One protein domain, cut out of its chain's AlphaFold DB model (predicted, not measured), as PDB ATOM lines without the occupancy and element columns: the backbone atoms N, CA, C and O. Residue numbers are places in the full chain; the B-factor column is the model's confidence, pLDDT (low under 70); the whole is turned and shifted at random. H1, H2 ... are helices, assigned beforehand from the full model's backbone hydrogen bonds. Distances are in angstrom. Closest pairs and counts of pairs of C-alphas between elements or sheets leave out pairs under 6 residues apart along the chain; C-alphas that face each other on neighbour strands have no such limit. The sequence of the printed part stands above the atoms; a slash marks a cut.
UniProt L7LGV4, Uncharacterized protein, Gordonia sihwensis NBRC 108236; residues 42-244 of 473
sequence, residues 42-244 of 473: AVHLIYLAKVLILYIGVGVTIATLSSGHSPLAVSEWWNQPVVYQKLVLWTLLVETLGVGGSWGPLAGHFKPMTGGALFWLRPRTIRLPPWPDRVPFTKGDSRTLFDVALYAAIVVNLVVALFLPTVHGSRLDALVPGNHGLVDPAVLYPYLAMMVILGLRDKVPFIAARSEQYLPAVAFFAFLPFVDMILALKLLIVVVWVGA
ATOM      1  N   ALA A  42     275.929 255.692 274.648       88.12
ATOM      2  CA  ALA A  42     274.791 254.812 274.924       88.12
ATOM      3  C   ALA A  42     273.437 255.539 274.864       88.12
ATOM      4  O   ALA A  42     272.461 254.961 274.392       88.12
ATOM      5  N   VAL A  43     273.368 256.816 275.262       87.00
ATOM      6  CA  VAL A  43     272.125 257.595 275.140       87.00
ATOM      7  C   VAL A  43     271.757 257.792 273.674       87.00
ATOM      8  O   VAL A  43     270.603 257.591 273.322       87.00
ATOM      9  N   HIS A  44     272.721 258.070 272.796       88.81
ATOM     10  CA  HIS A  44     272.485 258.205 271.354       88.81
ATOM     11  C   HIS A  44     271.982 256.898 270.723       88.81
ATOM     12  O   HIS A  44     271.119 256.935 269.845       88.81
ATOM     13  N   LEU A  45     272.442 255.738 271.212       91.19
ATOM     14  CA  LEU A  45     271.932 254.434 270.772       91.19
ATOM     15  C   LEU A  45     270.442 254.254 271.086       91.19
ATOM     16  O   LEU A  45     269.738 253.641 270.290       91.19
ATOM     17  N   ILE A  46     269.934 254.827 272.186       90.12
ATOM     18  CA  ILE A  46     268.492 254.818 272.493       90.12
ATOM     19  C   ILE A  46     267.711 255.580 271.413       90.12
ATOM     20  O   ILE A  46     266.658 255.117 270.982       90.12
ATOM     21  N   TYR A  47     268.225 256.714 270.926       91.06
ATOM     22  CA  TYR A  47     267.568 257.477 269.853       91.06
ATOM     23  C   TYR A  47     267.671 256.775 268.503       91.06
ATOM     24  O   TYR A  47     266.697 256.770 267.754       91.06
ATOM     25  N   LEU A  48     268.799 256.122 268.211       93.19
ATOM     26  CA  LEU A  48     268.916 255.290 267.016       93.19
ATOM     27  C   LEU A  48     267.920 254.124 267.064       93.19
ATOM     28  O   LEU A  48     267.181 253.913 266.108       93.19
ATOM     29  N   ALA A  49     267.832 253.424 268.199       92.88
ATOM     30  CA  ALA A  49     266.849 252.368 268.416       92.88
ATOM     31  C   ALA A  49     265.417 252.898 268.285       92.88
ATOM     32  O   ALA A  49     264.581 252.252 267.665       92.88
ATOM     33  N   LYS A  50     265.130 254.098 268.794       92.62
ATOM     34  CA  LYS A  50     263.831 254.751 268.620       92.62
ATOM     35  C   LYS A  50     263.516 255.007 267.147       92.62
ATOM     36  O   LYS A  50     262.417 254.686 266.718       92.62
ATOM     37  N   VAL A  51     264.447 255.536 266.359       94.06
ATOM     38  CA  VAL A  51     264.230 255.726 264.915       94.06
ATOM     39  C   VAL A  51     263.998 254.379 264.219       94.06
ATOM     40  O   VAL A  51     263.019 254.225 263.491       94.06
ATOM     41  N   LEU A  52     264.842 253.381 264.494       95.38
ATOM     42  CA  LEU A  52     264.750 252.053 263.882       95.38
ATOM     43  C   LEU A  52     263.464 251.310 264.262       95.38
ATOM     44  O   LEU A  52     262.843 250.694 263.407       95.38
ATOM     45  N   ILE A  53     263.046 251.364 265.525       95.75
ATOM     46  CA  ILE A  53     261.902 250.599 266.028       95.75
ATOM     47  C   ILE A  53     260.607 251.389 265.855       95.75
ATOM     48  O   ILE A  53     259.666 250.878 265.260       95.75
ATOM     49  N   LEU A  54     260.532 252.625 266.356       95.25
ATOM     50  CA  LEU A  54     259.286 253.396 266.374       95.25
ATOM     51  C   LEU A  54     258.917 253.916 264.982       95.25
ATOM     52  O   LEU A  54     257.760 253.825 264.583       95.25
ATOM     53  N   TYR A  55     259.878 254.461 264.235       94.06
ATOM     54  CA  TYR A  55     259.595 255.045 262.922       94.06
ATOM     55  C   TYR A  55     259.712 254.021 261.798       94.06
ATOM     56  O   TYR A  55     258.750 253.828 261.056       94.06
ATOM     57  N   ILE A  56     260.856 253.346 261.683       94.00
ATOM     58  CA  ILE A  56     261.088 252.391 260.592       94.00
ATOM     59  C   ILE A  56     260.331 251.085 260.848       94.00
ATOM     60  O   ILE A  56     259.617 250.618 259.974       94.00
ATOM     61  N   GLY A  57     260.425 250.511 262.046       96.00
ATOM     62  CA  GLY A  57     259.734 249.270 262.386       96.00
ATOM     63  C   GLY A  57     258.218 249.448 262.415       96.00
ATOM     64  O   GLY A  57     257.513 248.889 261.584       96.00
ATOM     65  N   VAL A  58     257.703 250.230 263.362       97.75
ATOM     66  CA  VAL A  58     256.259 250.371 263.596       97.75
ATOM     67  C   VAL A  58     255.610 251.301 262.571       97.75
ATOM     68  O   VAL A  58     254.648 250.903 261.921       97.75
ATOM     69  N   GLY A  59     256.144 252.512 262.388       97.38
ATOM     70  CA  GLY A  59     255.562 253.526 261.502       97.38
ATOM     71  C   GLY A  59     255.434 253.082 260.045       97.38
ATOM     72  O   GLY A  59     254.333 253.117 259.497       97.38
ATOM     73  N   VAL A  60     256.524 252.609 259.426       97.75
ATOM     74  CA  VAL A  60     256.482 252.104 258.038       97.75
ATOM     75  C   VAL A  60     255.587 250.877 257.935       97.75
ATOM     76  O   VAL A  60     254.801 250.791 256.995       97.75
ATOM     77  N   THR A  61     255.634 249.954 258.901       98.25
ATOM     78  CA  THR A  61     254.766 248.765 258.884       98.25
ATOM     79  C   THR A  61     253.290 249.143 258.919       98.25
ATOM     80  O   THR A  61     252.519 248.654 258.098       98.25
ATOM     81  N   ILE A  62     252.884 250.052 259.812       98.19
ATOM     82  CA  ILE A  62     251.501 250.539 259.868       98.19
ATOM     83  C   ILE A  62     251.137 251.236 258.557       98.19
ATOM     84  O   ILE A  62     250.115 250.902 257.963       98.19
ATOM     85  N   ALA A  63     251.964 252.169 258.079       98.12
ATOM     86  CA  ALA A  63     251.671 252.950 256.881       98.12
ATOM     87  C   ALA A  63     251.558 252.084 255.615       98.12
ATOM     88  O   ALA A  63     250.689 252.336 254.784       98.12
ATOM     89  N   THR A  64     252.390 251.050 255.474       98.06
ATOM     90  CA  THR A  64     252.392 250.151 254.306       98.06
ATOM     91  C   THR A  64     251.278 249.112 254.372       98.06
ATOM     92  O   THR A  64     250.471 249.050 253.446       98.06
ATOM     93  N   LEU A  65     251.152 248.365 255.478       97.69
ATOM     94  CA  LEU A  65     250.130 247.318 255.611       97.69
ATOM     95  C   LEU A  65     248.716 247.889 255.519       97.69
ATOM     96  O   LEU A  65     247.871 247.347 254.813       97.69
ATOM     97  N   SER A  66     248.465 249.022 256.179       97.19
ATOM     98  CA  SER A  66     247.159 249.687 256.100       97.19
ATOM     99  C   SER A  66     246.899 250.353 254.742       97.19
ATOM    100  O   SER A  66     245.790 250.826 254.507       97.19
ATOM    101  N   SER A  67     247.896 250.418 253.856       96.81
ATOM    102  CA  SER A  67     247.760 250.875 252.467       96.81
ATOM    103  C   SER A  67     247.758 249.714 251.464       96.81
ATOM    104  O   SER A  67     247.796 249.946 250.261       96.81
ATOM    105  N   GLY A  68     247.740 248.458 251.927       95.12
ATOM    106  CA  GLY A  68     247.732 247.279 251.057       95.12
ATOM    107  C   GLY A  68     249.091 246.918 250.449       95.12
ATOM    108  O   GLY A  68     249.126 246.212 249.446       95.12
ATOM    109  N   HIS A  69     250.201 247.378 251.036       95.88
ATOM    110  CA  HIS A  69     251.560 247.028 250.609       95.88
ATOM    111  C   HIS A  69     252.299 246.194 251.657       95.88
ATOM    112  O   HIS A  69     252.065 246.318 252.860       95.88
ATOM    113  N   SER A  70     253.260 245.392 251.199       96.06
ATOM    114  CA  SER A  70     254.235 244.752 252.084       96.06
ATOM    115  C   SER A  70     255.304 245.765 252.524       96.06
ATOM    116  O   SER A  70     255.903 246.402 251.655       96.06
ATOM    117  N   PRO A  71     255.643 245.873 253.824       96.38
ATOM    118  CA  PRO A  71     256.706 246.766 254.299       96.38
ATOM    119  C   PRO A  71     258.071 246.472 253.660       96.38
ATOM    120  O   PRO A  71     258.890 247.372 253.492       96.38
ATOM    121  N   LEU A  72     258.313 245.215 253.273       96.62
ATOM    122  CA  LEU A  72     259.579 244.766 252.688       96.62
ATOM    123  C   LEU A  72     259.694 245.077 251.189       96.62
ATOM    124  O   LEU A  72     260.800 245.108 250.655       96.62
ATOM    125  N   ALA A  73     258.574 245.336 250.510       96.12
ATOM    126  CA  ALA A  73     258.539 245.603 249.076       96.12
ATOM    127  C   ALA A  73     258.760 247.094 248.779       96.12
ATOM    128  O   ALA A  73     257.903 247.763 248.206       96.12
ATOM    129  N   VAL A  74     259.910 247.635 249.202       96.31
ATOM    130  CA  VAL A  74     260.195 249.086 249.187       96.31
ATOM    131  C   VAL A  74     259.904 249.727 247.835       96.31
ATOM    132  O   VAL A  74     259.271 250.776 247.801       96.31
ATOM    133  N   SER A  75     260.286 249.077 246.731       95.50
ATOM    134  CA  SER A  75     260.077 249.565 245.362       95.50
ATOM    135  C   SER A  75     258.609 249.776 244.978       95.50
ATOM    136  O   SER A  75     258.347 250.545 244.059       95.50
ATOM    137  N   GLU A  76     257.670 249.123 245.663       94.31
ATOM    138  CA  GLU A  76     256.233 249.197 245.372       94.31
ATOM    139  C   GLU A  76     255.532 250.340 246.110       94.31
ATOM    140  O   GLU A  76     254.525 250.856 245.623       94.31
ATOM    141  N   TRP A  77     256.044 250.726 247.285       95.75
ATOM    142  CA  TRP A  77     255.323 251.614 248.199       95.75
ATOM    143  C   TRP A  77     256.000 252.958 248.459       95.75
ATOM    144  O   TRP A  77     255.322 253.905 248.856       95.75
ATOM    145  N   TRP A  78     257.314 253.088 248.245       95.00
ATOM    146  CA  TRP A  78     258.070 254.289 248.638       95.00
ATOM    147  C   TRP A  78     257.583 255.584 247.967       95.00
ATOM    148  O   TRP A  78     257.735 256.667 248.529       95.00
ATOM    149  N   ASN A  79     256.996 255.471 246.776       94.19
ATOM    150  CA  ASN A  79     256.451 256.575 245.991       94.19
ATOM    151  C   ASN A  79     254.912 256.634 246.014       94.19
ATOM    152  O   ASN A  79     254.328 257.433 245.281       94.19
ATOM    153  N   GLN A  80     254.249 255.819 246.842       96.50
ATOM    154  CA  GLN A  80     252.791 255.793 246.941       96.50
ATOM    155  C   GLN A  80     252.282 256.965 247.795       96.50
ATOM    156  O   GLN A  80     252.654 257.078 248.970       96.50
ATOM    157  N   PRO A  81     251.393 257.827 247.263       96.12
ATOM    158  CA  PRO A  81     250.909 259.005 247.984       96.12
ATOM    159  C   PRO A  81     250.238 258.697 249.328       96.12
ATOM    160  O   PRO A  81     250.480 259.403 250.307       96.12
ATOM    161  N   VAL A  82     249.440 257.627 249.407       97.69
ATOM    162  CA  VAL A  82     248.797 257.217 250.667       97.69
ATOM    163  C   VAL A  82     249.816 256.843 251.741       97.69
ATOM    164  O   VAL A  82     249.638 257.206 252.903       97.69
ATOM    165  N   VAL A  83     250.915 256.177 251.376       97.88
ATOM    166  CA  VAL A  83     251.941 255.785 252.348       97.88
ATOM    167  C   VAL A  83     252.600 257.032 252.927       97.88
ATOM    168  O   VAL A  83     252.771 257.121 254.141       97.88
ATOM    169  N   TYR A  84     252.860 258.045 252.097       97.25
ATOM    170  CA  TYR A  84     253.316 259.350 252.577       97.25
ATOM    171  C   TYR A  84     252.309 260.002 253.542       97.25
ATOM    172  O   TYR A  84     252.702 260.421 254.631       97.25
ATOM    173  N   GLN A  85     251.012 260.037 253.203       98.00
ATOM    174  CA  GLN A  85     249.979 260.575 254.101       98.00
ATOM    175  C   GLN A  85     249.964 259.847 255.450       98.00
ATOM    176  O   GLN A  85     249.960 260.490 256.500       98.00
ATOM    177  N   LYS A  86     250.014 258.511 255.446       98.38
ATOM    178  CA  LYS A  86     249.995 257.708 256.675       98.38
ATOM    179  C   LYS A  86     251.283 257.834 257.491       98.38
ATOM    180  O   LYS A  86     251.206 257.831 258.716       98.38
ATOM    181  N   LEU A  87     252.443 258.035 256.865       97.88
ATOM    182  CA  LEU A  87     253.687 258.365 257.576       97.88
ATOM    183  C   LEU A  87     253.616 259.740 258.261       97.88
ATOM    184  O   LEU A  87     254.096 259.891 259.389       97.88
ATOM    185  N   VAL A  88     252.976 260.725 257.622       97.50
ATOM    186  CA  VAL A  88     252.702 262.033 258.239       97.50
ATOM    187  C   VAL A  88     251.739 261.878 259.420       97.50
ATOM    188  O   VAL A  88     252.035 262.371 260.506       97.50
ATOM    189  N   LEU A  89     250.634 261.140 259.257       98.25
ATOM    190  CA  LEU A  89     249.676 260.871 260.342       98.25
ATOM    191  C   LEU A  89     250.303 260.078 261.501       98.25
ATOM    192  O   LEU A  89     249.995 260.339 262.662       98.25
ATOM    193  N   TRP A  90     251.212 259.144 261.209       98.12
ATOM    194  CA  TRP A  90     251.968 258.409 262.223       98.12
ATOM    195  C   TRP A  90     252.875 259.342 263.022       98.12
ATOM    196  O   TRP A  90     252.851 259.328 264.252       98.12
ATOM    197  N   THR A  91     253.635 260.186 262.326       96.56
ATOM    198  CA  THR A  91     254.494 261.187 262.970       96.56
ATOM    199  C   THR A  91     253.665 262.123 263.844       96.56
ATOM    200  O   THR A  91     253.994 262.339 265.006       96.56
ATOM    201  N   LEU A  92     252.529 262.593 263.332       97.00
ATOM    202  CA  LEU A  92     251.585 263.428 264.065       97.00
ATOM    203  C   LEU A  92     251.048 262.746 265.332       97.00
ATOM    204  O   LEU A  92     250.989 263.382 266.382       97.00
ATOM    205  N   LEU A  93     250.702 261.458 265.274       97.75
ATOM    206  CA  LEU A  93     250.292 260.679 266.446       97.75
ATOM    207  C   LEU A  93     251.424 260.575 267.476       97.75
ATOM    208  O   LEU A  93     251.205 260.803 268.664       97.75
ATOM    209  N   VAL A  94     252.637 260.264 267.026       96.25
ATOM    210  CA  VAL A  94     253.832 260.130 267.868       96.25
ATOM    211  C   VAL A  94     254.190 261.450 268.569       96.25
ATOM    212  O   VAL A  94     254.471 261.445 269.774       96.25
ATOM    213  N   GLU A  95     254.121 262.580 267.860       95.06
ATOM    214  CA  GLU A  95     254.295 263.918 268.443       95.06
ATOM    215  C   GLU A  95     253.158 264.258 269.414       95.06
ATOM    216  O   GLU A  95     253.415 264.652 270.550       95.06
ATOM    217  N   THR A  96     251.904 263.994 269.026       95.88
ATOM    218  CA  THR A  96     250.724 264.231 269.878       95.88
ATOM    219  C   THR A  96     250.788 263.431 271.173       95.88
ATOM    220  O   THR A  96     250.333 263.918 272.192       95.88
ATOM    221  N   LEU A  97     251.378 262.233 271.181       95.19
ATOM    222  CA  LEU A  97     251.570 261.430 272.393       95.19
ATOM    223  C   LEU A  97     252.751 261.904 273.265       95.19
ATOM    224  O   LEU A  97     252.876 261.469 274.414       95.19
ATOM    225  N   GLY A  98     253.611 262.786 272.745       91.88
ATOM    226  CA  GLY A  98     254.847 263.238 273.389       91.88
ATOM    227  C   GLY A  98     255.932 262.162 273.452       91.88
ATOM    228  O   GLY A  98     256.757 262.156 274.365       91.88
ATOM    229  N   VAL A  99     255.922 261.234 272.490       92.31
ATOM    230  CA  VAL A  99     256.994 260.247 272.271       92.31
ATOM    231  C   VAL A  99     257.785 260.536 270.990       92.31
ATOM    232  O   VAL A  99     258.692 259.781 270.646       92.31
ATOM    233  N   GLY A 100     257.482 261.644 270.309       90.12
ATOM    234  CA  GLY A 100     258.202 262.176 269.152       90.12
ATOM    235  C   GLY A 100     259.481 262.922 269.518       90.12
ATOM    236  O   GLY A 100     260.243 262.461 270.368       90.12
ATOM    237  N   GLY A 101     259.769 264.041 268.862       84.62
ATOM    238  CA  GLY A 101     261.043 264.745 269.032       84.62
ATOM    239  C   GLY A 101     261.286 265.265 270.459       84.62
ATOM    240  O   GLY A 101     262.425 265.285 270.912       84.62
ATOM    241  N   SER A 102     260.224 265.595 271.203       85.00
ATOM    242  CA  SER A 102     260.291 266.131 272.574       85.00
ATOM    243  C   SER A 102     260.403 265.040 273.655       85.00
ATOM    244  O   SER A 102     259.894 265.199 274.758       85.00
ATOM    245  N   TRP A 103     261.016 263.893 273.368       91.06
ATOM    246  CA  TRP A 103     261.066 262.771 274.311       91.06
ATOM    247  C   TRP A 103     262.490 262.423 274.737       91.06
ATOM    248  O   TRP A 103     263.398 262.382 273.907       91.06
ATOM    249  N   GLY A 104     262.646 262.069 276.015       88.31
ATOM    250  CA  GLY A 104     263.875 261.516 276.578       88.31
ATOM    251  C   GLY A 104     264.940 262.546 276.992       88.31
ATOM    252  O   GLY A 104     264.717 263.757 276.908       88.31
ATOM    253  N   PRO A 105     266.116 262.071 277.455       83.94
ATOM    254  CA  PRO A 105     267.133 262.920 278.085       83.94
ATOM    255  C   PRO A 105     267.722 264.028 277.203       83.94
ATOM    256  O   PRO A 105     268.049 265.091 277.719       83.94
ATOM    257  N   LEU A 106     267.819 263.826 275.883       82.94
ATOM    258  CA  LEU A 106     268.295 264.853 274.944       82.94
ATOM    259  C   LEU A 106     267.270 265.978 274.762       82.94
ATOM    260  O   LEU A 106     267.646 267.087 274.406       82.94
ATOM    261  N   ALA A 107     265.998 265.709 275.063       81.94
ATOM    262  CA  ALA A 107     264.941 266.707 275.153       81.94
ATOM    263  C   ALA A 107     264.698 267.167 276.605       81.94
ATOM    264  O   ALA A 107     263.672 267.779 276.890       81.94
ATOM    265  N   GLY A 108     265.600 266.878 277.552       80.62
ATOM    266  CA  GLY A 108     265.483 267.330 278.944       80.62
ATOM    267  C   GLY A 108     264.522 266.529 279.830       80.62
ATOM    268  O   GLY A 108     264.209 266.977 280.931       80.62
ATOM    269  N   HIS A 109     264.064 265.354 279.382       84.06
ATOM    270  CA  HIS A 109     263.257 264.440 280.194       84.06
ATOM    271  C   HIS A 109     264.113 263.300 280.755       84.06
ATOM    272  O   HIS A 109     264.579 262.446 280.002       84.06
ATOM    273  N   PHE A 110     264.287 263.238 282.077       82.25
ATOM    274  CA  PHE A 110     265.175 262.254 282.703       82.25
ATOM    275  C   PHE A 110     264.409 261.087 283.323       82.25
ATOM    276  O   PHE A 110     264.465 259.975 282.807       82.25
ATOM    277  N   LYS A 111     263.676 261.290 284.420       78.00
ATOM    278  CA  LYS A 111     262.877 260.219 285.036       78.00
ATOM    279  C   LYS A 111     261.609 260.801 285.668       78.00
ATOM    280  O   LYS A 111     261.725 261.557 286.632       78.00
ATOM    281  N   PRO A 112     260.408 260.427 285.186       78.62
ATOM    282  CA  PRO A 112     260.136 259.627 283.983       78.62
ATOM    283  C   PRO A 112     260.563 260.345 282.685       78.62
ATOM    284  O   PRO A 112     260.428 261.558 282.571       78.62
ATOM    285  N   MET A 113     261.049 259.587 281.692       80.81
ATOM    286  CA  MET A 113     261.491 260.125 280.384       80.81
ATOM    287  C   MET A 113     260.339 260.588 279.484       80.81
ATOM    288  O   MET A 113     260.569 261.237 278.464       80.81
ATOM    289  N   THR A 114     259.105 260.238 279.845       82.00
ATOM    290  CA  THR A 114     257.903 260.579 279.090       82.00
ATOM    291  C   THR A 114     257.061 261.547 279.903       82.00
ATOM    292  O   THR A 114     256.622 261.222 281.006       82.00
ATOM    293  N   GLY A 115     256.819 262.725 279.337       83.69
ATOM    294  CA  GLY A 115     255.768 263.635 279.769       83.69
ATOM    295  C   GLY A 115     254.524 263.438 278.896       83.69
ATOM    296  O   GLY A 115     253.726 262.540 279.163       83.69
ATOM    297  N   GLY A 116     254.382 264.240 277.837       90.12
ATOM    298  CA  GLY A 116     253.376 264.084 276.787       90.12
ATOM    299  C   GLY A 116     251.960 263.796 277.282       90.12
ATOM    300  O   GLY A 116     251.417 264.482 278.155       90.12
ATOM    301  N   ALA A 117     251.390 262.703 276.770       93.19
ATOM    302  CA  ALA A 117     250.054 262.229 277.117       93.19
ATOM    303  C   ALA A 117     249.814 262.087 278.634       93.19
ATOM    304  O   ALA A 117     248.693 262.312 279.087       93.19
ATOM    305  N   LEU A 118     250.841 261.790 279.445       91.75
ATOM    306  CA  LEU A 118     250.699 261.688 280.907       91.75
ATOM    307  C   LEU A 118     250.340 263.026 281.565       91.75
ATOM    308  O   LEU A 118     249.821 263.038 282.683       91.75
ATOM    309  N   PHE A 119     250.632 264.149 280.911       93.25
ATOM    310  CA  PHE A 119     250.234 265.485 281.351       93.25
ATOM    311  C   PHE A 119     248.896 265.892 280.741       93.25
ATOM    312  O   PHE A 119     248.033 266.415 281.446       93.25
ATOM    313  N   TRP A 120     248.718 265.660 279.442       95.19
ATOM    314  CA  TRP A 120     247.568 266.182 278.699       95.19
ATOM    315  C   TRP A 120     246.282 265.377 278.930       95.19
ATOM    316  O   TRP A 120     245.196 265.947 278.873       95.19
ATOM    317  N   LEU A 121     246.389 264.105 279.339       96.38
ATOM    318  CA  LEU A 121     245.261 263.302 279.833       96.38
ATOM    319  C   LEU A 121     244.949 263.526 281.321       96.38
ATOM    320  O   LEU A 121     244.083 262.855 281.884       96.38
ATOM    321  N   ARG A 122     245.647 264.450 281.992       95.50
ATOM    322  CA  ARG A 122     245.484 264.699 283.426       95.50
ATOM    323  C   ARG A 122     244.768 266.030 283.677       95.50
ATOM    324  O   ARG A 122     245.281 267.079 283.277       95.50
ATOM    325  N   PRO A 123     243.639 266.042 284.410       96.56
ATOM    326  CA  PRO A 123     242.970 267.286 284.776       96.56
ATOM    327  C   PRO A 123     243.814 268.103 285.764       96.56
ATOM    328  O   PRO A 123     244.684 267.575 286.460       96.56
ATOM    329  N   ARG A 124     243.512 269.401 285.862       96.00
ATOM    330  CA  ARG A 124     244.168 270.408 286.723       96.00
ATOM    331  C   ARG A 124     245.624 270.740 286.384       96.00
ATOM    332  O   ARG A 124     246.186 271.647 286.994       96.00
ATOM    333  N   THR A 125     246.222 270.061 285.407       95.94
ATOM    334  CA  THR A 125     247.498 270.483 284.815       95.94
ATOM    335  C   THR A 125     247.335 271.825 284.089       95.94
ATOM    336  O   THR A 125     246.213 272.247 283.789       95.94
ATOM    337  N   ILE A 126     248.439 272.532 283.843       95.06
ATOM    338  CA  ILE A 126     248.410 273.878 283.247       95.06
ATOM    339  C   ILE A 126     247.909 273.814 281.805       95.06
ATOM    340  O   ILE A 126     248.483 273.079 281.009       95.06
ATOM    341  N   ARG A 127     246.924 274.647 281.457       94.75
ATOM    342  CA  ARG A 127     246.577 274.985 280.069       94.75
ATOM    343  C   ARG A 127     246.743 276.468 279.801       94.75
ATOM    344  O   ARG A 127     246.567 277.287 280.701       94.75
ATOM    345  N   LEU A 128     247.028 276.805 278.550       94.81
ATOM    346  CA  LEU A 128     247.283 278.180 278.128       94.81
ATOM    347  C   LEU A 128     246.386 278.553 276.936       94.81
ATOM    348  O   LEU A 128     246.834 278.486 275.789       94.81
ATOM    349  N   PRO A 129     245.118 278.936 277.169       95.25
ATOM    350  CA  PRO A 129     244.272 279.478 276.109       95.25
ATOM    351  C   PRO A 129     244.905 280.759 275.530       95.25
ATOM    352  O   PRO A 129     245.332 281.629 276.301       95.25
ATOM    353  N   PRO A 130     244.967 280.935 274.197       93.25
ATOM    354  CA  PRO A 130     245.540 282.144 273.605       93.25
ATOM    355  C   PRO A 130     244.761 283.420 273.950       93.25
ATOM    356  O   PRO A 130     245.379 284.457 274.208       93.25
ATOM    357  N   TRP A 131     243.426 283.339 274.017       94.19
ATOM    358  CA  TRP A 131     242.532 284.488 274.225       94.19
ATOM    359  C   TRP A 131     241.402 284.198 275.238       94.19
ATOM    360  O   TRP A 131     240.223 284.262 274.875       94.19
ATOM    361  N   PRO A 132     241.733 283.917 276.515       92.44
ATOM    362  CA  PRO A 132     240.763 283.490 277.530       92.44
ATOM    363  C   PRO A 132     239.639 284.501 277.778       92.44
ATOM    364  O   PRO A 132     238.515 284.117 278.090       92.44
ATOM    365  N   ASP A 133     239.926 285.794 277.627       94.00
ATOM    366  CA  ASP A 133     238.965 286.868 277.897       94.00
ATOM    367  C   ASP A 133     238.080 287.210 276.693       94.00
ATOM    368  O   ASP A 133     237.137 287.988 276.824       94.00
ATOM    369  N   ARG A 134     238.378 286.646 275.515       94.81
ATOM    370  CA  ARG A 134     237.658 286.927 274.263       94.81
ATOM    371  C   ARG A 134     236.880 285.722 273.752       94.81
ATOM    372  O   ARG A 134     235.766 285.892 273.276       94.81
ATOM    373  N   VAL A 135     237.448 284.519 273.847       95.50
ATOM    374  CA  VAL A 135     236.816 283.301 273.326       95.50
ATOM    375  C   VAL A 135     235.984 282.643 274.433       95.50
ATOM    376  O   VAL A 135     236.544 282.259 275.468       95.50
ATOM    377  N   PRO A 136     234.661 282.478 274.253       94.50
ATOM    378  CA  PRO A 136     233.804 281.836 275.246       94.50
ATOM    379  C   PRO A 136     234.298 280.441 275.644       94.50
ATOM    380  O   PRO A 136     234.927 279.737 274.860       94.50
ATOM    381  N   PHE A 137     234.005 280.032 276.880       93.56
ATOM    382  CA  PHE A 137     234.353 278.714 277.436       93.56
ATOM    383  C   PHE A 137     235.854 278.394 277.544       93.56
ATOM    384  O   PHE A 137     236.201 277.287 277.956       93.56
ATOM    385  N   THR A 138     236.754 279.337 277.240       96.00
ATOM    386  CA  THR A 138     238.211 279.121 277.318       96.00
ATOM    387  C   THR A 138     238.859 279.671 278.590       96.00
ATOM    388  O   THR A 138     240.000 279.311 278.869       96.00
ATOM    389  N   LYS A 139     238.149 280.469 279.406       94.69
ATOM    390  CA  LYS A 139     238.670 281.078 280.649       94.69
ATOM    391  C   LYS A 139     239.307 280.067 281.604       94.69
ATOM    392  O   LYS A 139     238.837 278.937 281.723       94.69
ATOM    393  N   GLY A 140     240.319 280.521 282.342       94.25
ATOM    394  CA  GLY A 140     241.070 279.721 283.311       94.25
ATOM    395  C   GLY A 140     242.334 279.090 282.725       94.25
ATOM    396  O   GLY A 140     242.555 279.097 281.519       94.25
ATOM    397  N   ASP A 141     243.170 278.548 283.604       95.31
ATOM    398  CA  ASP A 141     244.517 278.052 283.279       95.31
ATOM    399  C   ASP A 141     244.736 276.586 283.695       95.31
ATOM    400  O   ASP A 141     245.859 276.090 283.712       95.31
ATOM    401  N   SER A 142     243.663 275.900 284.087       96.12
ATOM    402  CA  SER A 142     243.683 274.515 284.558       96.12
ATOM    403  C   SER A 142     242.888 273.637 283.601       96.12
ATOM    404  O   SER A 142     241.744 273.971 283.274       96.12
ATOM    405  N   ARG A 143     243.481 272.526 283.144       96.62
ATOM    406  CA  ARG A 143     242.806 271.552 282.273       96.62
ATOM    407  C   ARG A 143     241.575 270.980 282.957       96.62
ATOM    408  O   ARG A 143     241.630 270.499 284.090       96.62
ATOM    409  N   THR A 144     240.464 271.043 282.246       97.38
ATOM    410  CA  THR A 144     239.164 270.486 282.621       97.38
ATOM    411  C   THR A 144     239.016 269.064 282.080       97.38
ATOM    412  O   THR A 144     239.811 268.618 281.253       97.38
ATOM    413  N   LEU A 145     237.972 268.349 282.506       97.75
ATOM    414  CA  LEU A 145     237.652 267.033 281.938       97.75
ATOM    415  C   LEU A 145     237.307 267.109 280.446       97.75
ATOM    416  O   LEU A 145     237.622 266.183 279.708       97.75
ATOM    417  N   PHE A 146     236.721 268.222 279.994       97.81
ATOM    418  CA  PHE A 146     236.473 268.442 278.572       97.81
ATOM    419  C   PHE A 146     237.783 268.510 277.779       97.81
ATOM    420  O   PHE A 146     237.884 267.889 276.729       97.81
ATOM    421  N   ASP A 147     238.801 269.209 278.296       98.12
ATOM    422  CA  ASP A 147     240.110 269.305 277.631       98.12
ATOM    423  C   ASP A 147     240.775 267.926 277.510       98.12
ATOM    424  O   ASP A 147     241.311 267.579 276.460       98.12
ATOM    425  N   VAL A 148     240.678 267.117 278.569       98.12
ATOM    426  CA  VAL A 148     241.184 265.738 278.598       98.12
ATOM    427  C   VAL A 148     240.441 264.850 277.593       98.12
ATOM    428  O   VAL A 148     241.077 264.120 276.836       98.12
ATOM    429  N   ALA A 149     239.109 264.928 277.554       98.56
ATOM    430  CA  ALA A 149     238.288 264.155 276.624       98.56
ATOM    431  C   ALA A 149     238.536 264.560 275.163       98.56
ATOM    432  O   ALA A 149     238.657 263.691 274.302       98.56
ATOM    433  N   LEU A 150     238.671 265.861 274.890       98.62
ATOM    434  CA  LEU A 150     239.012 266.391 273.570       98.62
ATOM    435  C   LEU A 150     240.370 265.863 273.096       98.62
ATOM    436  O   LEU A 150     240.475 265.351 271.986       98.62
ATOM    437  N   TYR A 151     241.395 265.939 273.948       98.50
ATOM    438  CA  TYR A 151     242.717 265.403 273.629       98.50
ATOM    439  C   TYR A 151     242.671 263.884 273.371       98.50
ATOM    440  O   TYR A 151     243.245 263.407 272.393       98.50
ATOM    441  N   ALA A 152     241.940 263.116 274.189       98.62
ATOM    442  CA  ALA A 152     241.768 261.679 273.970       98.62
ATOM    443  C   ALA A 152     241.069 261.371 272.633       98.62
ATOM    444  O   ALA A 152     241.502 260.478 271.903       98.62
ATOM    445  N   ALA A 153     240.027 262.130 272.281       98.75
ATOM    446  CA  ALA A 153     239.314 261.983 271.014       98.75
ATOM    447  C   ALA A 153     240.210 262.281 269.801       98.75
ATOM    448  O   ALA A 153     240.122 261.576 268.796       98.75
ATOM    449  N   ILE A 154     241.114 263.262 269.907       98.62
ATOM    450  CA  ILE A 154     242.118 263.558 268.875       98.62
ATOM    451  C   ILE A 154     243.048 262.360 268.663       98.62
ATOM    452  O   ILE A 154     243.239 261.930 267.527       98.62
ATOM    453  N   VAL A 155     243.581 261.780 269.744       98.50
ATOM    454  CA  VAL A 155     244.450 260.594 269.668       98.50
ATOM    455  C   VAL A 155     243.716 259.416 269.023       98.50
ATOM    456  O   VAL A 155     244.253 258.781 268.117       98.50
ATOM    457  N   VAL A 156     242.474 259.144 269.438       98.62
ATOM    458  CA  VAL A 156     241.652 258.072 268.851       98.62
ATOM    459  C   VAL A 156     241.397 258.323 267.366       98.62
ATOM    460  O   VAL A 156     241.539 257.406 266.562       98.62
ATOM    461  N   ASN A 157     241.060 259.554 266.982       98.69
ATOM    462  CA  ASN A 157     240.800 259.886 265.588       98.69
ATOM    463  C   ASN A 157     242.047 259.699 264.702       98.69
ATOM    464  O   ASN A 157     241.925 259.123 263.624       98.69
ATOM    465  N   LEU A 158     243.240 260.073 265.180       98.31
ATOM    466  CA  LEU A 158     244.502 259.814 264.471       98.31
ATOM    467  C   LEU A 158     244.758 258.316 264.269       98.31
ATOM    468  O   LEU A 158     245.174 257.904 263.187       98.31
ATOM    469  N   VAL A 159     244.472 257.491 265.280       98.31
ATOM    470  CA  VAL A 159     244.563 256.030 265.148       98.31
ATOM    471  C   VAL A 159     243.576 255.529 264.095       98.31
ATOM    472  O   VAL A 159     243.971 254.789 263.202       98.31
ATOM    473  N   VAL A 160     242.314 255.962 264.132       98.31
ATOM    474  CA  VAL A 160     241.310 255.570 263.127       98.31
ATOM    475  C   VAL A 160     241.749 255.975 261.714       98.31
ATOM    476  O   VAL A 160     241.688 255.153 260.802       98.31
ATOM    477  N   ALA A 161     242.264 257.193 261.535       98.00
ATOM    478  CA  ALA A 161     242.733 257.694 260.244       98.00
ATOM    479  C   ALA A 161     243.885 256.863 259.646       98.00
ATOM    480  O   ALA A 161     243.984 256.739 258.426       98.00
ATOM    481  N   LEU A 162     244.732 256.254 260.483       98.12
ATOM    482  CA  LEU A 162     245.804 255.364 260.026       98.12
ATOM    483  C   LEU A 162     245.272 254.046 259.446       98.12
ATOM    484  O   LEU A 162     245.870 253.511 258.514       98.12
ATOM    485  N   PHE A 163     244.161 253.521 259.964       97.44
ATOM    486  CA  PHE A 163     243.680 252.175 259.626       97.44
ATOM    487  C   PHE A 163     242.453 252.140 258.716       97.44
ATOM    488  O   PHE A 163     242.130 251.070 258.202       97.44
ATOM    489  N   LEU A 164     241.779 253.270 258.487       95.69
ATOM    490  CA  LEU A 164     240.653 253.296 257.561       95.69
ATOM    491  C   LEU A 164     241.077 252.948 256.119       95.69
ATOM    492  O   LEU A 164     242.207 253.267 255.714       95.69
ATOM    493  N   PRO A 165     240.172 252.306 255.348       94.44
ATOM    494  CA  PRO A 165     240.370 252.061 253.927       94.44
ATOM    495  C   PRO A 165     240.616 253.350 253.148       94.44
ATOM    496  O   PRO A 165     240.161 254.431 253.525       94.44
ATOM    497  N   THR A 166     241.337 253.216 252.045       95.94
ATOM    498  CA  THR A 166     241.649 254.328 251.156       95.94
ATOM    499  C   THR A 166     240.496 254.618 250.208       95.94
ATOM    500  O   THR A 166     239.640 253.770 249.946       95.94
ATOM    501  N   VAL A 167     240.484 255.837 249.677       96.00
ATOM    502  CA  VAL A 167     239.529 256.275 248.659       96.00
ATOM    503  C   VAL A 167     240.257 256.608 247.364       96.00
ATOM    504  O   VAL A 167     241.335 257.209 247.373       96.00
ATOM    505  N   HIS A 168     239.662 256.212 246.243       94.25
ATOM    506  CA  HIS A 168     240.158 256.531 244.909       94.25
ATOM    507  C   HIS A 168     239.598 257.861 244.409       94.25
ATOM    508  O   HIS A 168     238.535 258.319 244.836       94.25
ATOM    509  N   GLY A 169     240.322 258.482 243.484       89.75
ATOM    510  CA  GLY A 169     239.941 259.754 242.892       89.75
ATOM    511  C   GLY A 169     240.410 259.835 241.450       89.75
ATOM    512  O   GLY A 169     241.589 259.637 241.164       89.75
ATOM    513  N   SER A 170     239.504 260.222 240.552       87.81
ATOM    514  CA  SER A 170     239.715 260.183 239.097       87.81
ATOM    515  C   SER A 170     241.007 260.860 238.620       87.81
ATOM    516  O   SER A 170     241.676 260.364 237.718       87.81
ATOM    517  N   ARG A 171     241.392 261.985 239.237       88.94
ATOM    518  CA  ARG A 171     242.626 262.714 238.893       88.94
ATOM    519  C   ARG A 171     243.896 261.998 239.359       88.94
ATOM    520  O   ARG A 171     244.901 262.072 238.661       88.94
ATOM    521  N   LEU A 172     243.871 261.339 240.520       92.38
ATOM    522  CA  LEU A 172     244.993 260.521 240.988       92.38
ATOM    523  C   LEU A 172     245.130 259.277 240.108       92.38
ATOM    524  O   LEU A 172     246.224 259.004 239.625       92.38
ATOM    525  N   ASP A 173     244.016 258.597 239.836       93.94
ATOM    526  CA  ASP A 173     243.986 257.380 239.019       93.94
ATOM    527  C   ASP A 173     244.511 257.616 237.598       93.94
ATOM    528  O   ASP A 173     245.204 256.766 237.043       93.94
ATOM    529  N   ALA A 174     244.261 258.801 237.031       92.94
ATOM    530  CA  ALA A 174     244.798 259.194 235.731       92.94
ATOM    531  C   ALA A 174     246.304 259.533 235.744       92.94
ATOM    532  O   ALA A 174     246.979 259.339 234.736       92.94
ATOM    533  N   LEU A 175     246.832 260.079 236.847       93.19
ATOM    534  CA  LEU A 175     248.214 260.584 236.929       93.19
ATOM    535  C   LEU A 175     249.206 259.574 237.509       93.19
ATOM    536  O   LEU A 175     250.399 259.661 237.223       93.19
ATOM    537  N   VAL A 176     248.733 258.650 238.343       92.94
ATOM    538  CA  VAL A 176     249.560 257.661 239.039       92.94
ATOM    539  C   VAL A 176     248.946 256.273 238.819       92.94
ATOM    540  O   VAL A 176     248.110 255.825 239.612       92.94
ATOM    541  N   PRO A 177     249.332 255.584 237.729       91.44
ATOM    542  CA  PRO A 177     248.895 254.216 237.473       91.44
ATOM    543  C   PRO A 177     249.318 253.275 238.607       91.44
ATOM    544  O   PRO A 177     250.458 253.330 239.065       91.44
ATOM    545  N   GLY A 178     248.408 252.405 239.054       91.00
ATOM    546  CA  GLY A 178     248.677 251.463 240.148       91.00
ATOM    547  C   GLY A 178     248.747 252.109 241.536       91.00
ATOM    548  O   GLY A 178     249.355 251.543 242.442       91.00
ATOM    549  N   ASN A 179     248.164 253.299 241.715       95.19
ATOM    550  CA  ASN A 179     248.027 253.897 243.040       95.19
ATOM    551  C   ASN A 179     247.029 253.119 243.914       95.19
ATOM    552  O   ASN A 179     246.095 252.496 243.409       95.19
ATOM    553  N   HIS A 180     247.201 253.208 245.230       95.44
ATOM    554  CA  HIS A 180     246.318 252.581 246.222       95.44
ATOM    555  C   HIS A 180     245.363 253.591 246.892       95.44
ATOM    556  O   HIS A 180     244.974 253.430 248.049       95.44
ATOM    557  N   GLY A 181     244.992 254.659 246.182       96.25
ATOM    558  CA  GLY A 181     244.125 255.726 246.676       96.25
ATOM    559  C   GLY A 181     244.828 256.701 247.625       96.25
ATOM    560  O   GLY A 181     246.053 256.835 247.626       96.25
ATOM    561  N   LEU A 182     244.024 257.407 248.422       97.56
ATOM    562  CA  LEU A 182     244.433 258.350 249.469       97.56
ATOM    563  C   LEU A 182     243.666 258.074 250.766       97.56
ATOM    564  O   LEU A 182     242.671 257.351 250.773       97.56
ATOM    565  N   VAL A 183     244.112 258.674 251.867       97.81
ATOM    566  CA  VAL A 183     243.334 258.742 253.111       97.81
ATOM    567  C   VAL A 183     242.015 259.469 252.845       97.81
ATOM    568  O   VAL A 183     242.019 260.541 252.239       97.81
ATOM    569  N   ASP A 184     240.901 258.903 253.317       96.75
ATOM    570  CA  ASP A 184     239.572 259.510 253.192       96.75
ATOM    571  C   ASP A 184     239.518 260.879 253.899       96.75
ATOM    572  O   ASP A 184     239.663 260.937 255.123       96.75
ATOM    573  N   PRO A 185     239.261 261.991 253.185       96.19
ATOM    574  CA  PRO A 185     239.100 263.306 253.799       96.19
ATOM    575  C   PRO A 185     238.064 263.351 254.931       96.19
ATOM    576  O   PRO A 185     238.215 264.137 255.869       96.19
ATOM    577  N   ALA A 186     237.038 262.492 254.890       97.25
ATOM    578  CA  ALA A 186     235.972 262.460 255.885       97.25
ATOM    579  C   ALA A 186     236.486 262.201 257.310       97.25
ATOM    580  O   ALA A 186     235.954 262.776 258.263       97.25
ATOM    581  N   VAL A 187     237.545 261.393 257.475       97.19
ATOM    582  CA  VAL A 187     238.142 261.139 258.801       97.19
ATOM    583  C   VAL A 187     238.985 262.317 259.298       97.19
ATOM    584  O   VAL A 187     239.180 262.467 260.504       97.19
ATOM    585  N   LEU A 188     239.440 263.187 258.391       98.38
ATOM    586  CA  LEU A 188     240.317 264.319 258.696       98.38
ATOM    587  C   LEU A 188     239.540 265.569 259.136       98.38
ATOM    588  O   LEU A 188     240.047 266.355 259.935       98.38
ATOM    589  N   TYR A 189     238.295 265.756 258.692       98.50
ATOM    590  CA  TYR A 189     237.462 266.884 259.135       98.50
ATOM    591  C   TYR A 189     237.253 266.960 260.658       98.50
ATOM    592  O   TYR A 189     237.478 268.036 261.223       98.50
ATOM    593  N   PRO A 190     236.863 265.876 261.364       98.31
ATOM    594  CA  PRO A 190     236.746 265.926 262.819       98.31
ATOM    595  C   PRO A 190     238.094 266.194 263.497       98.31
ATOM    596  O   PRO A 190     238.119 266.941 264.472       98.31
ATOM    597  N   TYR A 191     239.212 265.670 262.976       98.44
ATOM    598  CA  TYR A 191     240.547 266.012 263.478       98.44
ATOM    599  C   TYR A 191     240.799 267.520 263.412       98.44
ATOM    600  O   TYR A 191     241.118 268.139 264.425       98.44
ATOM    601  N   LEU A 192     240.601 268.124 262.237       98.69
ATOM    602  CA  LEU A 192     240.815 269.554 262.016       98.69
ATOM    603  C   LEU A 192     239.938 270.401 262.945       98.69
ATOM    604  O   LEU A 192     240.434 271.322 263.593       98.69
ATOM    605  N   ALA A 193     238.654 270.055 263.076       98.62
ATOM    606  CA  ALA A 193     237.737 270.741 263.981       98.62
ATOM    607  C   ALA A 193     238.190 270.637 265.448       98.62
ATOM    608  O   ALA A 193     238.249 271.643 266.157       98.62
ATOM    609  N   MET A 194     238.562 269.437 265.902       98.69
ATOM    610  CA  MET A 194     239.040 269.222 267.267       98.69
ATOM    611  C   MET A 194     240.362 269.942 267.541       98.69
ATOM    612  O   MET A 194     240.516 270.503 268.623       98.69
ATOM    613  N   MET A 195     241.286 269.992 266.579       98.44
ATOM    614  CA  MET A 195     242.547 270.726 266.711       98.44
ATOM    615  C   MET A 195     242.336 272.236 266.797       98.44
ATOM    616  O   MET A 195     243.005 272.894 267.593       98.44
ATOM    617  N   VAL A 196     241.377 272.795 266.052       97.88
ATOM    618  CA  VAL A 196     240.984 274.207 266.200       97.88
ATOM    619  C   VAL A 196     240.441 274.464 267.606       97.88
ATOM    620  O   VAL A 196     240.877 275.402 268.275       97.88
ATOM    621  N   ILE A 197     239.537 273.610 268.097       98.25
ATOM    622  CA  ILE A 197     238.998 273.729 269.461       98.25
ATOM    623  C   ILE A 197     240.128 273.601 270.495       98.25
ATOM    624  O   ILE A 197     240.183 274.392 271.437       98.25
ATOM    625  N   LEU A 198     241.048 272.649 270.312       98.12
ATOM    626  CA  LEU A 198     242.195 272.442 271.190       98.12
ATOM    627  C   LEU A 198     243.080 273.687 271.227       98.12
ATOM    628  O   LEU A 198     243.335 274.196 272.310       98.12
ATOM    629  N   GLY A 199     243.476 274.232 270.075       96.75
ATOM    630  CA  GLY A 199     244.333 275.418 269.992       96.75
ATOM    631  C   GLY A 199     243.722 276.661 270.645       96.75
ATOM    632  O   GLY A 199     244.436 277.448 271.262       96.75
ATOM    633  N   LEU A 200     242.394 276.811 270.591       96.94
ATOM    634  CA  LEU A 200     241.682 277.892 271.284       96.94
ATOM    635  C   LEU A 200     241.626 277.694 272.807       96.94
ATOM    636  O   LEU A 200     241.595 278.672 273.559       96.94
ATOM    637  N   ARG A 201     241.595 276.444 273.277       96.75
ATOM    638  CA  ARG A 201     241.431 276.101 274.699       96.75
ATOM    639  C   ARG A 201     242.745 275.910 275.441       96.75
ATOM    640  O   ARG A 201     242.814 276.212 276.637       96.75
ATOM    641  N   ASP A 202     243.749 275.394 274.749       96.00
ATOM    642  CA  ASP A 202     245.060 275.064 275.275       96.00
ATOM    643  C   ASP A 202     246.114 274.991 274.160       96.00
ATOM    644  O   ASP A 202     246.223 274.001 273.434       96.00
ATOM    645  N   LYS A 203     246.955 276.025 274.069       93.62
ATOM    646  CA  LYS A 203     248.035 276.055 273.077       93.62
ATOM    647  C   LYS A 203     249.129 275.010 273.334       93.62
ATOM    648  O   LYS A 203     249.868 274.700 272.411       93.62
ATOM    649  N   VAL A 204     249.242 274.458 274.549       93.50
ATOM    650  CA  VAL A 204     250.322 273.520 274.910       93.50
ATOM    651  C   VAL A 204     250.288 272.242 274.056       93.50
ATOM    652  O   VAL A 204     251.214 272.053 273.272       93.50
ATOM    653  N   PRO A 205     249.262 271.369 274.142       94.81
ATOM    654  CA  PRO A 205     249.194 270.157 273.326       94.81
ATOM    655  C   PRO A 205     249.012 270.473 271.835       94.81
ATOM    656  O   PRO A 205     249.415 269.679 270.993       94.81
ATOM    657  N   PHE A 206     248.453 271.640 271.492       95.69
ATOM    658  CA  PHE A 206     248.353 272.098 270.108       95.69
ATOM    659  C   PHE A 206     249.738 272.309 269.476       95.69
ATOM    660  O   PHE A 206     250.022 271.759 268.414       95.69
ATOM    661  N   ILE A 207     250.622 273.057 270.140       92.62
ATOM    662  CA  ILE A 207     252.005 273.256 269.684       92.62
ATOM    663  C   ILE A 207     252.789 271.945 269.794       92.62
ATOM    664  O   ILE A 207     253.570 271.619 268.906       92.62
ATOM    665  N   ALA A 208     252.547 271.153 270.842       92.31
ATOM    666  CA  ALA A 208     253.246 269.888 271.029       92.31
ATOM    667  C   ALA A 208     252.968 268.865 269.919       92.31
ATOM    668  O   ALA A 208     253.872 268.138 269.518       92.31
ATOM    669  N   ALA A 209     251.761 268.881 269.349       94.12
ATOM    670  CA  ALA A 209     251.410 268.120 268.151       94.12
ATOM    671  C   ALA A 209     252.069 268.654 266.859       94.12
ATOM    672  O   ALA A 209     251.757 268.171 265.770       94.12
ATOM    673  N   ARG A 210     252.964 269.651 266.956       92.00
ATOM    674  CA  ARG A 210     253.641 270.323 265.835       92.00
ATOM    675  C   ARG A 210     252.638 270.855 264.815       92.00
ATOM    676  O   ARG A 210     252.763 270.630 263.607       92.00
ATOM    677  N   SER A 211     251.598 271.529 265.310       93.19
ATOM    678  CA  SER A 211     250.495 272.008 264.473       93.19
ATOM    679  C   SER A 211     250.954 272.968 263.380       93.19
ATOM    680  O   SER A 211     250.331 273.026 262.335       93.19
ATOM    681  N   GLU A 212     252.062 273.680 263.548       89.50
ATOM    682  CA  GLU A 212     252.659 274.511 262.501       89.50
ATOM    683  C   GLU A 212     253.206 273.705 261.308       89.50
ATOM    684  O   GLU A 212     253.327 274.245 260.211       89.50
ATOM    685  N   GLN A 213     253.507 272.417 261.503       91.06
ATOM    686  CA  GLN A 213     254.014 271.515 260.467       91.06
ATOM    687  C   GLN A 213     252.915 270.601 259.935       91.06
ATOM    688  O   GLN A 213     252.676 270.547 258.734       91.06
ATOM    689  N   TYR A 214     252.231 269.872 260.814       95.31
ATOM    690  CA  TYR A 214     251.372 268.769 260.380       95.31
ATOM    691  C   TYR A 214     249.908 269.161 260.212       95.31
ATOM    692  O   TYR A 214     249.229 268.568 259.378       95.31
ATOM    693  N   LEU A 215     249.409 270.179 260.922       96.94
ATOM    694  CA  LEU A 215     248.020 270.614 260.746       96.94
ATOM    695  C   LEU A 215     247.764 271.171 259.328       96.94
ATOM    696  O   LEU A 215     246.766 270.766 258.728       96.94
ATOM    697  N   PRO A 216     248.657 271.996 258.728       97.50
ATOM    698  CA  PRO A 216     248.564 272.358 257.317       97.50
ATOM    699  C   PRO A 216     248.602 271.147 256.386       97.50
ATOM    700  O   PRO A 216     247.791 271.073 255.470       97.50
ATOM    701  N   ALA A 217     249.485 270.171 256.634       98.06
ATOM    702  CA  ALA A 217     249.557 268.961 255.815       98.06
ATOM    703  C   ALA A 217     248.228 268.188 255.829       98.06
ATOM    704  O   ALA A 217     247.723 267.818 254.771       98.06
ATOM    705  N   VAL A 218     247.610 268.021 257.004       98.44
ATOM    706  CA  VAL A 218     246.291 267.382 257.130       98.44
ATOM    707  C   VAL A 218     245.199 268.198 256.433       98.44
ATOM    708  O   VAL A 218     244.334 267.621 255.777       98.44
ATOM    709  N   ALA A 219     245.249 269.531 256.497       98.44
ATOM    710  CA  ALA A 219     244.326 270.381 255.745       98.44
ATOM    711  C   ALA A 219     244.501 270.216 254.224       98.44
ATOM    712  O   ALA A 219     243.512 270.155 253.496       98.44
ATOM    713  N   PHE A 220     245.737 270.082 253.735       98.44
ATOM    714  CA  PHE A 220     245.999 269.817 252.319       98.44
ATOM    715  C   PHE A 220     245.456 268.457 251.892       98.44
ATOM    716  O   PHE A 220     244.845 268.365 250.833       98.44
ATOM    717  N   PHE A 221     245.615 267.429 252.729       98.00
ATOM    718  CA  PHE A 221     245.031 266.109 252.484       98.00
ATOM    719  C   PHE A 221     243.501 266.156 252.418       98.00
ATOM    720  O   PHE A 221     242.905 265.450 251.612       98.00
ATOM    721  N   ALA A 222     242.871 266.980 253.258       97.88
ATOM    722  CA  ALA A 222     241.419 267.049 253.363       97.88
ATOM    723  C   ALA A 222     240.759 267.877 252.247       97.88
ATOM    724  O   ALA A 222     239.647 267.559 251.833       97.88
ATOM    725  N   PHE A 223     241.409 268.950 251.781       97.88
ATOM    726  CA  PHE A 223     240.744 269.960 250.948       97.88
ATOM    727  C   PHE A 223     241.353 270.182 249.563       97.88
ATOM    728  O   PHE A 223     240.674 270.753 248.709       97.88
ATOM    729  N   LEU A 224     242.607 269.789 249.316       97.12
ATOM    730  CA  LEU A 224     243.260 270.082 248.039       97.12
ATOM    731  C   LEU A 224     243.158 268.909 247.053       97.12
ATOM    732  O   LEU A 224     243.356 267.755 247.435       97.12
ATOM    733  N   PRO A 225     242.928 269.184 245.755       94.88
ATOM    734  CA  PRO A 225     243.123 268.189 244.707       94.88
ATOM    735  C   PRO A 225     244.558 267.645 244.713       94.88
ATOM    736  O   PRO A 225     245.496 268.358 245.058       94.88
ATOM    737  N   PHE A 226     244.746 266.408 244.241       94.75
ATOM    738  CA  PHE A 226     246.023 265.684 244.324       94.75
ATOM    739  C   PHE A 226     247.267 266.499 243.917       94.75
ATOM    740  O   PHE A 226     248.245 266.540 244.658       94.75
ATOM    741  N   VAL A 227     247.242 267.172 242.760       95.75
ATOM    742  CA  VAL A 227     248.402 267.951 242.281       95.75
ATOM    743  C   VAL A 227     248.709 269.120 243.219       95.75
ATOM    744  O   VAL A 227     249.861 269.306 243.612       95.75
ATOM    745  N   ASP A 228     247.682 269.867 243.617       97.50
ATOM    746  CA  ASP A 228     247.821 271.041 244.481       97.50
ATOM    747  C   ASP A 228     248.271 270.629 245.886       97.50
ATOM    748  O   ASP A 228     249.121 271.289 246.477       97.50
ATOM    749  N   MET A 229     247.783 269.487 246.381       97.00
ATOM    750  CA  MET A 229     248.235 268.869 247.627       97.00
ATOM    751  C   MET A 229     249.750 268.612 247.596       97.00
ATOM    752  O   MET A 229     250.457 269.036 248.507       97.00
ATOM    753  N   ILE A 230     250.279 267.975 246.542       96.12
ATOM    754  CA  ILE A 230     251.724 267.702 246.420       96.12
ATOM    755  C   ILE A 230     252.545 268.996 246.354       96.12
ATOM    756  O   ILE A 230     253.596 269.089 246.993       96.12
ATOM    757  N   LEU A 231     252.083 270.001 245.607       97.50
ATOM    758  CA  LEU A 231     252.757 271.300 245.539       97.50
ATOM    759  C   LEU A 231     252.763 271.997 246.905       97.50
ATOM    760  O   LEU A 231     253.815 272.453 247.355       97.50
ATOM    761  N   ALA A 232     251.626 272.014 247.599       97.94
ATOM    762  CA  ALA A 232     251.490 272.627 248.913       97.94
ATOM    763  C   ALA A 232     252.390 271.956 249.962       97.94
ATOM    764  O   ALA A 232     253.041 272.653 250.738       97.94
ATOM    765  N   LEU A 233     252.518 270.624 249.947       96.56
ATOM    766  CA  LEU A 233     253.417 269.885 250.847       96.56
ATOM    767  C   LEU A 233     254.894 270.241 250.625       96.56
ATOM    768  O   LEU A 233     255.645 270.408 251.587       96.56
ATOM    769  N   LYS A 234     255.313 270.405 249.364       95.56
ATOM    770  CA  LYS A 234     256.677 270.846 249.026       95.56
ATOM    771  C   LYS A 234     256.952 272.274 249.493       95.56
ATOM    772  O   LYS A 234     258.047 272.565 249.962       95.56
ATOM    773  N   LEU A 235     255.972 273.168 249.379       96.56
ATOM    774  CA  LEU A 235     256.107 274.536 249.882       96.56
ATOM    775  C   LEU A 235     256.132 274.568 251.411       96.56
ATOM    776  O   LEU A 235     256.955 275.265 251.996       96.56
ATOM    777  N   LEU A 236     255.281 273.771 252.057       95.56
ATOM    778  CA  LEU A 236     255.183 273.678 253.509       95.56
ATOM    779  C   LEU A 236     256.507 273.283 254.150       95.56
ATOM    780  O   LEU A 236     256.935 273.954 255.085       95.56
ATOM    781  N   ILE A 237     257.186 272.251 253.635       91.31
ATOM    782  CA  ILE A 237     258.479 271.846 254.197       91.31
ATOM    783  C   ILE A 237     259.497 272.993 254.100       91.31
ATOM    784  O   ILE A 237     260.158 273.301 255.086       91.31
ATOM    785  N   VAL A 238     259.564 273.712 252.974       91.88
ATOM    786  CA  VAL A 238     260.468 274.867 252.830       91.88
ATOM    787  C   VAL A 238     260.111 275.979 253.818       91.88
ATOM    788  O   VAL A 238     260.991 276.486 254.511       91.88
ATOM    789  N   VAL A 239     258.828 276.334 253.927       91.31
ATOM    790  CA  VAL A 239     258.355 277.398 254.827       91.31
ATOM    791  C   VAL A 239     258.648 277.064 256.288       91.31
ATOM    792  O   VAL A 239     259.117 277.931 257.018       91.31
ATOM    793  N   VAL A 240     258.431 275.816 256.709       89.25
ATOM    794  CA  VAL A 240     258.712 275.364 258.077       89.25
ATOM    795  C   VAL A 240     260.197 275.503 258.413       89.25
ATOM    796  O   VAL A 240     260.527 276.018 259.477       89.25
ATOM    797  N   TRP A 241     261.095 275.078 257.521       83.12
ATOM    798  CA  TRP A 241     262.538 275.128 257.781       83.12
ATOM    799  C   TRP A 241     263.111 276.547 257.702       83.12
ATOM    800  O   TRP A 241     263.977 276.894 258.501       83.12
ATOM    801  N   VAL A 242     262.611 277.388 256.791       82.81
ATOM    802  CA  VAL A 242     263.027 278.800 256.690       82.81
ATOM    803  C   VAL A 242     262.444 279.637 257.834       82.81
ATOM    804  O   VAL A 242     263.107 280.535 258.346       82.81
ATOM    805  N   GLY A 243     261.213 279.341 258.253       75.62
ATOM    806  CA  GLY A 243     260.495 280.045 259.316       75.62
ATOM    807  C   GLY A 243     260.839 279.585 260.735       75.62
ATOM    808  O   GLY A 243     260.263 280.105 261.689       75.62
ATOM    809  N   ALA A 244     261.758 278.628 260.898       71.56
ATOM    810  CA  ALA A 244     262.163 278.085 262.191       71.56
ATOM    811  C   ALA A 244     263.058 279.068 262.976       71.56
ATOM    812  O   ALA A 244     264.255 278.858 263.149       71.56
TER     813      ALA A 244
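What this domain is: This is residues 42 to 244 of the 473 residues of an uncharacterized protein of Gordonia sihwensis NBRC 108236 (UniProt L7LGV4). Four helices, H3, H5, H7 and H9, stand in a ring as an up-and-down bundle, each running against the one before it; H1 slants away from one side of it, and H10 folds back along H9. The short H2 and H6 lie toward one end of the bundle, H4, H8 and the loop of residues 121 to 144 toward the other. The printed part has 203 residues with ten named helices, H1 to H10 in order, and no named strand: all helix. It is compact, with a radius of gyration of the C-alphas of 18.0 A and spans of 53 by 46 by 33 A.

How they stand to each other: Start with H1, residues 42 to 65: with residues 55 to 64 alone it touches H3, residues 81 to 96, at a steep tilt of 45 degrees, opposite ways, closest at C-alphas 63 and 86, 5.0 A. H2, residues 74 to 77, is close to H1 but not clearly touching, with C-alphas 64 and 77 at 6.9 A. H4, residues 117 to 120, is likewise close to H5, residues 145 to 163, with C-alphas 120 and 148 at 6.4 A. H5 touches H3 with residues 155 to 162 alone, at a shallow tilt of 27 degrees; the closest C-alphas, 86 and 162, are 5.9 A apart. H6, residues 170 to 175, is close to H10, residues 226 to 242, but not clearly touching, with C-alphas 172 and 226 at 6.2 A. H7, residues 185 to 201, touches H5 at a shallow tilt of 26 degrees, closest at C-alphas 161 and 187, 5.9 A. H8, residues 203 to 208, touches H7 at a steep tilt of 51 degrees, closest at C-alphas 199 and 206, 5.2 A. H9, residues 211 to 223, touches H7, closest at C-alphas 185 and 222, 4.4 A, and H3, closest at C-alphas 92 and 214, 6.5 A. H9 and H10 form a helical hairpin at 9 degrees, closest at C-alphas 220 and 229, 5.3 A. Every O i to N i+4 pair is within hydrogen-bond range in H3, H5, H6 and H8, against 17 of 20 in H1, 11 of 13 in H7, 7 of 9 in H9 and 12 of 13 in H10; H2 and H4 are too short for such a pair.

Where its parts are: Find C-alpha 42 at (274.791, 254.812, 274.924); from there H1 runs 32.2 A. H3 measures 22.5 A, H5 27.5 A, H7 24.6 A and H9 16.8 A. H10 runs 24.8 A to C-alpha 242 at (263.027, 278.800, 256.690).

The domain as a whole: The C-alphas of Ala 73 and Asp 133, the two farthest apart, are 54.0 A apart. The printed part has no cut; the links H3 to H4 and H4 to H5 are long. No printed residue is under 70 in pLDDT.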